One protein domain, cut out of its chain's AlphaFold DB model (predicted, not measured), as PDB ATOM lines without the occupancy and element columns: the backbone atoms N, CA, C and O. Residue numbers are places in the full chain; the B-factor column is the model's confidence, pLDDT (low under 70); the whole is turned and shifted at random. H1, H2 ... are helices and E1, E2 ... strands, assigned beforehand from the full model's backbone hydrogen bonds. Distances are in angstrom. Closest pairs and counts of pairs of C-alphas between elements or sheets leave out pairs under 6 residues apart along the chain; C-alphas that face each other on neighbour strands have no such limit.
ATOM      1  N   TRP A  24     166.546 113.753 287.725       82.69
ATOM      2  CA  TRP A  24     166.215 114.255 286.390       82.69
ATOM      3  C   TRP A  24     165.332 115.511 286.408       82.69
ATOM      4  O   TRP A  24     165.575 116.463 285.669       82.69
ATOM      5  N   ARG A  25     164.326 115.552 287.292       83.12
ATOM      6  CA  ARG A  25     163.447 116.721 287.434       83.12
ATOM      7  C   ARG A  25     164.230 117.924 287.945       83.12
ATOM      8  O   ARG A  25     164.063 119.024 287.435       83.12
ATOM      9  N   THR A  26     165.098 117.705 288.925       89.50
ATOM     10  CA  THR A  26     165.967 118.749 289.466       89.50
ATOM     11  C   THR A  26     166.921 119.292 288.408       89.50
ATOM     12  O   THR A  26     167.015 120.504 288.273       89.50
ATOM     13  N   MET A  27     167.531 118.431 287.592       85.44
ATOM     14  CA  MET A  27     168.427 118.866 286.515       85.44
ATOM     15  C   MET A  27     167.708 119.720 285.462       85.44
ATOM     16  O   MET A  27     168.247 120.731 285.019       85.44
ATOM     17  N   MET A  28     166.476 119.354 285.093       86.56
ATOM     18  CA  MET A  28     165.665 120.163 284.177       86.56
ATOM     19  C   MET A  28     165.273 121.515 284.782       86.56
ATOM     20  O   MET A  28     165.380 122.531 284.106       86.56
ATOM     21  N   GLU A  29     164.818 121.538 286.035       89.06
ATOM     22  CA  GLU A  29     164.412 122.781 286.705       89.06
ATOM     23  C   GLU A  29     165.592 123.729 286.950       89.06
ATOM     24  O   GLU A  29     165.431 124.941 286.873       89.06
ATOM     25  N   GLN A  30     166.782 123.182 287.207       92.38
ATOM     26  CA  GLN A  30     168.015 123.954 287.360       92.38
ATOM     27  C   GLN A  30     168.630 124.381 286.020       92.38
ATOM     28  O   GLN A  30     169.611 125.117 286.019       92.38
ATOM     29  N   GLY A  31     168.099 123.911 284.885       91.00
ATOM     30  CA  GLY A  31     168.611 124.256 283.556       91.00
ATOM     31  C   GLY A  31     170.028 123.746 283.269       91.00
ATOM     32  O   GLY A  31     170.668 124.226 282.340       91.00
ATOM     33  N   VAL A  32     170.532 122.777 284.043       93.38
ATOM     34  CA  VAL A  32     171.892 122.226 283.867       93.38
ATOM     35  C   VAL A  32     171.996 121.268 282.679       93.38
ATOM     36  O   VAL A  32     173.092 120.877 282.290       93.38
ATOM     37  N   VAL A  33     170.856 120.882 282.101       87.81
ATOM     38  CA  VAL A  33     170.771 120.083 280.876       87.81
ATOM     39  C   VAL A  33     170.197 120.933 279.754       87.81
ATOM     40  O   VAL A  33     169.129 121.527 279.889       87.81
ATOM     41  N   THR A  34     170.912 120.981 278.636       82.31
ATOM     42  CA  THR A  34     170.529 121.756 277.450       82.31
ATOM     43  C   THR A  34     169.395 121.082 276.682       82.31
ATOM     44  O   THR A  34     168.429 121.734 276.294       82.31
ATOM     45  N   THR A  35     169.472 119.758 276.531       86.25
ATOM     46  CA  THR A  35     168.424 118.934 275.919       86.25
ATOM     47  C   THR A  35     167.717 118.110 276.991       86.25
ATOM     48  O   THR A  35     168.361 117.512 277.853       86.25
ATOM     49  N   LYS A  36     166.384 118.008 276.939       87.31
ATOM     50  CA  LYS A  36     165.584 117.202 277.885       87.31
ATOM     51  C   LYS A  36     165.609 115.707 277.543       87.31
ATOM     52  O   LYS A  36     164.580 115.045 277.490       87.31
ATOM     53  N   VAL A  37     166.809 115.185 277.326       85.12
ATOM     54  CA  VAL A  37     167.088 113.796 276.974       85.12
ATOM     55  C   VAL A  37     168.186 113.265 277.889       85.12
ATOM     56  O   VAL A  37     169.140 113.976 278.203       85.12
ATOM     57  N   PHE A  38     168.074 111.998 278.281       87.00
ATOM     58  CA  PHE A  38     169.208 111.220 278.762       87.00
ATOM     59  C   PHE A  38     169.329 109.938 277.941       87.00
ATOM     60  O   PHE A  38     168.336 109.418 277.428       87.00
ATOM     61  N   SER A  39     170.546 109.428 277.825       86.62
ATOM     62  CA  SER A  39     170.829 108.168 277.150       86.62
ATOM     63  C   SER A  39     171.654 107.263 278.047       86.62
ATOM     64  O   SER A  39     172.416 107.725 278.897       86.62
ATOM     65  N   ILE A  40     171.438 105.961 277.893       88.25
ATOM     66  CA  ILE A  40     172.153 104.933 278.640       88.25
ATOM     67  C   ILE A  40     172.792 104.000 277.628       88.25
ATOM     68  O   ILE A  40     172.096 103.398 276.807       88.25
ATOM     69  N   TRP A  41     174.105 103.849 277.729       85.69
ATOM     70  CA  TRP A  41     174.844 102.820 277.023       85.69
ATOM     71  C   TRP A  41     175.215 101.692 277.985       85.69
ATOM     72  O   TRP A  41     175.681 101.927 279.102       85.69
ATOM     73  N   LEU A  42     174.983 100.452 277.550       83.88
ATOM     74  CA  LEU A  42     175.261  99.236 278.312       83.88
ATOM     75  C   LEU A  42     176.198  98.338 277.505       83.88
ATOM     76  O   LEU A  42     175.849  97.893 276.405       83.88
ATOM     77  N   ARG A  43     177.365  98.013 278.063       76.50
ATOM     78  CA  ARG A  43     178.315  97.087 277.437       76.50
ATOM     79  C   ARG A  43     177.782  95.648 277.483       76.50
ATOM     80  O   ARG A  43     177.205  95.222 278.481       76.50
ATOM     81  N   ARG A  44     177.982  94.873 276.404       66.75
ATOM     82  CA  ARG A  44     177.381  93.528 276.255       66.75
ATOM     83  C   ARG A  44     178.157  92.361 276.886       66.75
ATOM     84  O   ARG A  44     177.546  91.315 277.044       66.75
ATOM     85  N   TYR A  45     179.434  92.497 277.245       62.72
ATOM     86  CA  TYR A  45     180.241  91.405 277.822       62.72
ATOM     87  C   TYR A  45     181.389  91.955 278.686       62.72
ATOM     88  O   TYR A  45     181.950  93.011 278.371       62.72
ATOM     89  N   SER A  46     181.698  91.253 279.782       64.31
ATOM     90  CA  SER A  46     182.695  91.627 280.789       64.31
ATOM     91  C   SER A  46     184.070  91.048 280.467       64.31
ATOM     92  O   SER A  46     184.330  89.895 280.778       64.31
ATOM     93  N   ASP A  47     184.945  91.894 279.946       55.06
ATOM     94  CA  ASP A  47     186.370  91.858 280.255       55.06
ATOM     95  C   ASP A  47     186.715  93.291 280.682       55.06
ATOM     96  O   ASP A  47     186.247  94.253 280.063       55.06
ATOM     97  N   SER A  48     187.370  93.410 281.835       62.62
ATOM     98  CA  SER A  48     187.564  94.614 282.663       62.62
ATOM     99  C   SER A  48     187.511  95.978 281.932       62.62
ATOM    100  O   SER A  48     188.262  96.252 281.000       62.62
ATOM    101  N   GLY A  49     186.624  96.876 282.393       66.06
ATOM    102  CA  GLY A  49     186.463  98.249 281.884       66.06
ATOM    103  C   GLY A  49     185.149  98.921 282.327       66.06
ATOM    104  O   GLY A  49     184.386  98.340 283.102       66.06
ATOM    105  N   LYS A  50     184.853 100.138 281.830       62.03
ATOM    106  CA  LYS A  50     183.550 100.810 282.045       62.03
ATOM    107  C   LYS A  50     182.412  99.934 281.488       62.03
ATOM    108  O   LYS A  50     182.455  99.524 280.329       62.03
ATOM    109  N   CYS A  51     181.417  99.633 282.327       73.31
ATOM    110  CA  CYS A  51     180.312  98.712 282.013       73.31
ATOM    111  C   CYS A  51     179.040  99.439 281.539       73.31
ATOM    112  O   CYS A  51     178.273  98.911 280.734       73.31
ATOM    113  N   VAL A  52     178.829 100.658 282.038       82.94
ATOM    114  CA  VAL A  52     177.634 101.470 281.806       82.94
ATOM    115  C   VAL A  52     178.047 102.928 281.706       82.94
ATOM    116  O   VAL A  52     178.885 103.384 282.486       82.94
ATOM    117  N   GLU A  53     177.427 103.653 280.786       84.75
ATOM    118  CA  GLU A  53     177.530 105.102 280.694       84.75
ATOM    119  C   GLU A  53     176.138 105.729 280.650       84.75
ATOM    120  O   GLU A  53     175.220 105.182 280.036       84.75
ATOM    121  N   ILE A  54     175.982 106.867 281.330       88.12
ATOM    122  CA  ILE A  54     174.769 107.681 281.300       88.12
ATOM    123  C   ILE A  54     175.165 109.085 280.862       88.12
ATOM    124  O   ILE A  54     175.986 109.726 281.517       88.12
ATOM    125  N   VAL A  55     174.540 109.569 279.793       88.38
ATOM    126  CA  VAL A  55     174.726 110.928 279.282       88.38
ATOM    127  C   VAL A  55     173.450 111.717 279.539       88.38
ATOM    128  O   VAL A  55     172.367 111.318 279.108       88.38
ATOM    129  N   PHE A  56     173.568 112.842 280.240       90.25
ATOM    130  CA  PHE A  56     172.482 113.806 280.413       90.25
ATOM    131  C   PHE A  56     172.629 114.925 279.385       90.25
ATOM    132  O   PHE A  56     173.727 115.424 279.169       90.25
ATOM    133  N   GLY A  57     171.527 115.348 278.771       88.56
ATOM    134  CA  GLY A  57     171.550 116.425 277.783       88.56
ATOM    135  C   GLY A  57     171.820 115.981 276.346       88.56
ATOM    136  O   GLY A  57     171.918 116.844 275.474       88.56
ATOM    137  N   GLY A  58     171.911 114.675 276.070       88.94
ATOM    138  CA  GLY A  58     172.179 114.181 274.720       88.94
ATOM    139  C   GLY A  58     172.516 112.693 274.630       88.94
ATOM    140  O   GLY A  58     172.180 111.890 275.506       88.94
ATOM    141  N   THR A  59     173.175 112.349 273.528       88.88
ATOM    142  CA  THR A  59     173.652 111.006 273.179       88.88
ATOM    143  C   THR A  59     175.119 111.062 272.790       88.88
ATOM    144  O   THR A  59     175.530 112.021 272.141       88.88
ATOM    145  N   ASP A  60     175.876 110.019 273.111       88.38
ATOM    146  CA  ASP A  60     177.251 109.859 272.641       88.38
ATOM    147  C   ASP A  60     177.290 109.008 271.361       88.38
ATOM    148  O   ASP A  60     176.852 107.856 271.358       88.38
ATOM    149  N   GLN A  61     177.799 109.591 270.272       88.62
ATOM    150  CA  GLN A  61     177.897 108.966 268.951       88.62
ATOM    151  C   GLN A  61     178.878 107.784 268.924       88.62
ATOM    152  O   GLN A  61     178.750 106.928 268.050       88.62
ATOM    153  N   GLU A  62     179.812 107.688 269.876       88.62
ATOM    154  CA  GLU A  62     180.718 106.537 270.004       88.62
ATOM    155  C   GLU A  62     179.976 105.256 270.428       88.62
ATOM    156  O   GLU A  62     180.417 104.139 270.146       88.62
ATOM    157  N   HIS A  63     178.802 105.408 271.049       86.19
ATOM    158  CA  HIS A  63     178.048 104.317 271.670       86.19
ATOM    159  C   HIS A  63     176.938 103.722 270.788       86.19
ATOM    160  O   HIS A  63     176.265 102.771 271.206       86.19
ATOM    161  N   PHE A  64     176.734 104.229 269.567       85.44
ATOM    162  CA  PHE A  64     175.762 103.690 268.611       85.44
ATOM    163  C   PHE A  64     176.171 103.922 267.150       85.44
ATOM    164  O   PHE A  64     176.961 104.798 266.818       85.44
ATOM    165  N   THR A  65     175.591 103.132 266.247       86.44
ATOM    166  CA  THR A  65     175.719 103.328 264.797       86.44
ATOM    167  C   THR A  65     174.333 103.478 264.182       86.44
ATOM    168  O   THR A  65     173.365 102.899 264.676       86.44
ATOM    169  N   GLY A  66     174.234 104.261 263.106       89.69
ATOM    170  CA  GLY A  66     172.960 104.551 262.448       89.69
ATOM    171  C   GLY A  66     172.087 105.563 263.200       89.69
ATOM    172  O   GLY A  66     172.557 106.276 264.086       89.69
ATOM    173  N   ALA A  67     170.816 105.646 262.804       86.50
ATOM    174  CA  ALA A  67     169.844 106.576 263.372       86.50
ATOM    175  C   ALA A  67     169.050 105.947 264.525       86.50
ATOM    176  O   ALA A  67     168.738 104.755 264.507       86.50
ATOM    177  N   HIS A  68     168.678 106.772 265.504       84.00
ATOM    178  CA  HIS A  68     167.738 106.382 266.549       84.00
ATOM    179  C   HIS A  68     166.314 106.294 265.991       84.00
ATOM    180  O   HIS A  68     165.870 107.175 265.253       84.00
ATOM    181  N   THR A  69     165.581 105.265 266.410       82.75
ATOM    182  CA  THR A  69     164.137 105.153 266.180       82.75
ATOM    183  C   THR A  69     163.405 105.518 267.463       82.75
ATOM    184  O   THR A  69     163.697 104.963 268.524       82.75
ATOM    185  N   TYR A  70     162.450 106.438 267.362       78.06
ATOM    186  CA  TYR A  70     161.706 106.970 268.500       78.06
ATOM    187  C   TYR A  70     160.280 106.421 268.533       78.06
ATOM    188  O   TYR A  70     159.655 106.228 267.492       78.06
ATOM    189  N   PHE A  71     159.771 106.207 269.744       79.44
ATOM    190  CA  PHE A  71     158.400 105.779 270.006       79.44
ATOM    191  C   PHE A  71     157.781 106.693 271.061       79.44
ATOM    192  O   PHE A  71     158.478 107.160 271.966       79.44
ATOM    193  N   GLU A  72     156.475 106.930 270.960       78.56
ATOM    194  CA  GLU A  72     155.743 107.692 271.969       78.56
ATOM    195  C   GLU A  72     155.596 106.882 273.262       78.56
ATOM    196  O   GLU A  72     155.241 105.698 273.247       78.56
ATOM    197  N   ALA A  73     155.865 107.537 274.391       72.19
ATOM    198  CA  ALA A  73     155.655 106.953 275.705       72.19
ATOM    199  C   ALA A  73     154.165 106.993 276.095       72.19
ATOM    200  O   ALA A  73     153.466 107.981 275.879       72.19
ATOM    201  N   GLU A  74     153.680 105.927 276.724       72.88
ATOM    202  CA  GLU A  74     152.326 105.804 277.245       72.88
ATOM    203  C   GLU A  74     152.286 106.194 278.733       72.88
ATOM    204  O   GLU A  74     152.659 105.426 279.626       72.88
ATOM    205  N   GLY A  75     151.759 107.387 279.011       69.94
ATOM    206  CA  GLY A  75     151.512 107.862 280.371       69.94
ATOM    207  C   GLY A  75     152.761 108.409 281.085       69.94
ATOM    208  O   GLY A  75     153.691 108.892 280.446       69.94
ATOM    209  N   PRO A  76     152.792 108.414 282.432       64.69
ATOM    210  CA  PRO A  76     153.844 109.081 283.209       64.69
ATOM    211  C   PRO A  76     155.145 108.273 283.343       64.69
ATOM    212  O   PRO A  76     156.069 108.715 284.027       64.69
ATOM    213  N   HIS A  77     155.215 107.094 282.727       64.94
ATOM    214  CA  HIS A  77     156.347 106.178 282.802       64.94
ATOM    215  C   HIS A  77     156.968 105.994 281.415       64.94
ATOM    216  O   HIS A  77     156.297 106.182 280.406       64.94
ATOM    217  N   ASN A  78     158.230 105.562 281.366       66.69
ATOM    218  CA  ASN A  78     158.933 105.216 280.124       66.69
ATOM    219  C   ASN A  78     158.441 103.860 279.572       66.69
ATOM    220  O   ASN A  78     159.215 102.916 279.426       66.69
ATOM    221  N   ILE A  79     157.132 103.743 279.355       70.31
ATOM    222  CA  ILE A  79     156.437 102.579 278.801       70.31
ATOM    223  C   ILE A  79     156.058 102.937 277.370       70.31
ATOM    224  O   ILE A  79     155.605 104.046 277.137       70.31
ATOM    225  N   PHE A  80     156.197 102.023 276.419       69.00
ATOM    226  CA  PHE A  80     155.726 102.214 275.045       69.00
ATOM    227  C   PHE A  80     154.990 100.961 274.573       69.00
ATOM    228  O   PHE A  80     155.191  99.867 275.113       69.00
ATOM    229  N   LYS A  81     154.122 101.120 273.570       65.69
ATOM    230  CA  LYS A  81     153.407  99.996 272.958       65.69
ATOM    231  C   LYS A  81     154.255  99.384 271.855       65.69
ATOM    232  O   LYS A  81     154.669 100.072 270.926       65.69
ATOM    233  N   LEU A  82     154.480  98.080 271.949       66.88
ATOM    234  CA  LEU A  82     155.107  97.291 270.896       66.88
ATOM    235  C   LEU A  82     154.038  96.404 270.256       66.88
ATOM    236  O   LEU A  82     153.446  95.570 270.934       66.88
ATOM    237  N   TYR A  83     153.788  96.586 268.960       66.81
ATOM    238  CA  TYR A  83     152.702  95.889 268.262       66.81
ATOM    239  C   TYR A  83     153.036  94.434 267.922       66.81
ATOM    240  O   TYR A  83     152.194  93.544 268.021       66.81
ATOM    241  N   SER A  84     154.272  94.174 267.507       62.75
ATOM    242  CA  SER A  84     154.740  92.829 267.197       62.75
ATOM    243  C   SER A  84     156.253  92.757 267.341       62.75
ATOM    244  O   SER A  84     156.965  93.746 267.162       62.75
ATOM    245  N   PHE A  85     156.750  91.569 267.672       67.94
ATOM    246  CA  PHE A  85     158.166  91.252 267.560       67.94
ATOM    247  C   PHE A  85     158.327  89.964 266.758       67.94
ATOM    248  O   PHE A  85     157.501  89.046 266.821       67.94
ATOM    249  N   LEU A  86     159.393  89.906 265.964       64.19
ATOM    250  CA  LEU A  86     159.782  88.690 265.265       64.19
ATOM    251  C   LEU A  86     160.679  87.880 266.194       64.19
ATOM    252  O   LEU A  86     161.688  88.385 266.684       64.19
ATOM    253  N   TRP A  87     160.322  86.618 266.420       38.25
ATOM    254  CA  TRP A  87     161.198  85.678 267.105       38.25
ATOM    255  C   TRP A  87     161.672  84.633 266.103       38.25
ATOM    256  O   TRP A  87     160.865  83.892 265.543       38.25
ATOM    257  N   ALA A  88     162.986  84.623 265.858       42.38
ATOM    258  CA  ALA A  88     163.629  83.903 264.761       42.38
ATOM    259  C   ALA A  88     163.132  84.323 263.361       42.38
ATOM    260  O   ALA A  88     162.213  85.125 263.191       42.38
ATOM    261  N   LYS A  89     163.812  83.820 262.329       52.38
ATOM    262  CA  LYS A  89     163.774  84.371 260.968       52.38
ATOM    263  C   LYS A  89     162.429  84.247 260.230       52.38
ATOM    264  O   LYS A  89     162.380  84.689 259.090       52.38
ATOM    265  N   LEU A  90     161.371  83.643 260.794       49.94
ATOM    266  CA  LEU A  90     160.197  83.245 259.994       49.94
ATOM    267  C   LEU A  90     158.808  83.298 260.663       49.94
ATOM    268  O   LEU A  90     157.843  82.920 260.006       49.94
ATOM    269  N   THR A  91     158.631  83.783 261.900       41.81
ATOM    270  CA  THR A  91     157.267  83.873 262.476       41.81
ATOM    271  C   THR A  91     157.013  85.161 263.262       41.81
ATOM    272  O   THR A  91     157.618  85.339 264.324       41.81
ATOM    273  N   PRO A  92     156.090  86.039 262.812       50.56
ATOM    274  CA  PRO A  92     155.585  87.118 263.648       50.56
ATOM    275  C   PRO A  92     154.741  86.537 264.779       50.56
ATOM    276  O   PRO A  92     153.763  85.823 264.547       50.56
ATOM    277  N   LYS A  93     155.118  86.835 266.023       51.97
ATOM    278  CA  LYS A  93     154.254  86.598 267.177       51.97
ATOM    279  C   LYS A  93     153.476  87.884 267.419       51.97
ATOM    280  O   LYS A  93     154.049  88.908 267.787       51.97
ATOM    281  N   PHE A  94     152.174  87.834 267.144       52.22
ATOM    282  CA  PHE A  94     151.272  88.931 267.461       52.22
ATOM    283  C   PHE A  94     151.143  89.036 268.970       52.22
ATOM    284  O   PHE A  94     150.828  88.057 269.650       52.22
ATOM    285  N   VAL A  95     151.418  90.229 269.476       54.91
ATOM    286  CA  VAL A  95     151.210  90.554 270.875       54.91
ATOM    287  C   VAL A  95     149.830  91.217 270.990       54.91
ATOM    288  O   VAL A  95     149.475  91.999 270.106       54.91
ATOM    289  N   PRO A  96     149.020  90.905 272.020       47.72
ATOM    290  CA  PRO A  96     147.775  91.625 272.279       47.72
ATOM    291  C   PRO A  96     147.988  93.150 272.288       47.72
ATOM    292  O   PRO A  96     149.030  93.624 272.744       47.72
ATOM    293  N   MET A  97     147.008  93.915 271.786       42.81
ATOM    294  CA  MET A  97     147.079  95.379 271.574       42.81
ATOM    295  C   MET A  97     147.358  96.218 272.844       42.81
ATOM    296  O   MET A  97     147.557  97.431 272.759       42.81
ATOM    297  N   ASP A  98     147.381  95.593 274.016       48.00
ATOM    298  CA  ASP A  98     147.534  96.181 275.344       48.00
ATOM    299  C   ASP A  98     148.771  95.683 276.117       48.00
ATOM    300  O   ASP A  98     148.962  96.050 277.280       48.00
ATOM    301  N   ALA A  99     149.649  94.892 275.494       46.69
ATOM    302  CA  ALA A  99     150.860  94.430 276.161       46.69
ATOM    303  C   ALA A  99     151.847  95.575 276.428       46.69
ATOM    304  O   ALA A  99     152.352  96.239 275.519       46.69
ATOM    305  N   LYS A 100     152.160  95.770 277.710       42.34
ATOM    306  CA  LYS A 100     153.173  96.708 278.200       42.34
ATOM    307  C   LYS A 100     154.454  95.931 278.477       42.34
ATOM    308  O   LYS A 100     154.458  95.035 279.320       42.34
ATOM    309  N   PHE A 101     155.541  96.274 277.797       47.25
ATOM    310  CA  PHE A 101     156.841  95.655 278.044       47.25
ATOM    311  C   PHE A 101     157.696  96.548 278.939       47.25
ATOM    312  O   PHE A 101     157.932  97.716 278.635       47.25
ATOM    313  N   LEU A 102     158.185  95.974 280.040       41.41
ATOM    314  CA  LEU A 102     159.304  96.519 280.799       41.41
ATOM    315  C   LEU A 102     160.579  95.895 280.233       41.41
ATOM    316  O   LEU A 102     160.790  94.688 280.340       41.41
TER     317      LEU A 102
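Overview. This is residues 24 to 102 of the 114 residues of the protein "(rape) hypothetical protein" of Brassica napus (UniProt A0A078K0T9). With little regular structure, this is two separate strand hairpins, E1-E2 and the smaller E3-E4, joined by a long wandering loop, with short helix H1 at the far side from E3-E4. The 79 printed residues, of mixed class with under half in named elements, run H1, E1, E2, E3, E4; both two-stranded sheets are antiparallel. The whole is loose, radius of gyration of the C-alphas 16.6 A, spanning 45 by 38 by 21 A.

Along the chain. E1, residues 38 to 42, and E2, 52 to 56, each measure 13.4 A. H1, 24 to 29, begins at C-alpha (166.215, 114.255, 286.390). E3 is 84 to 86; E4, 92 to 94, ends at (151.272, 88.931, 267.461).

Arrangement. Hairpin E1 and E2 has N 39 and O 55 2.9 A apart, within hydrogen-bond range. In hairpin E3 and E4, N 93 and O 85 are within range at 3.3 A. H1 has every O i to N i+4 pair within range. H1 is apart from E2, E3 and E4; E2 and E3 are apart.

Size, cuts and confidence. The C-alphas of Gln 30 and Leu 90, the farthest apart, are 49.7 A apart. The printed part has no cut. The link E2 to E3 is long; residues 65 to 70 stand free. Model pLDDT is under 70 at residues 44 to 50, 75 to 78 and 80 to 102.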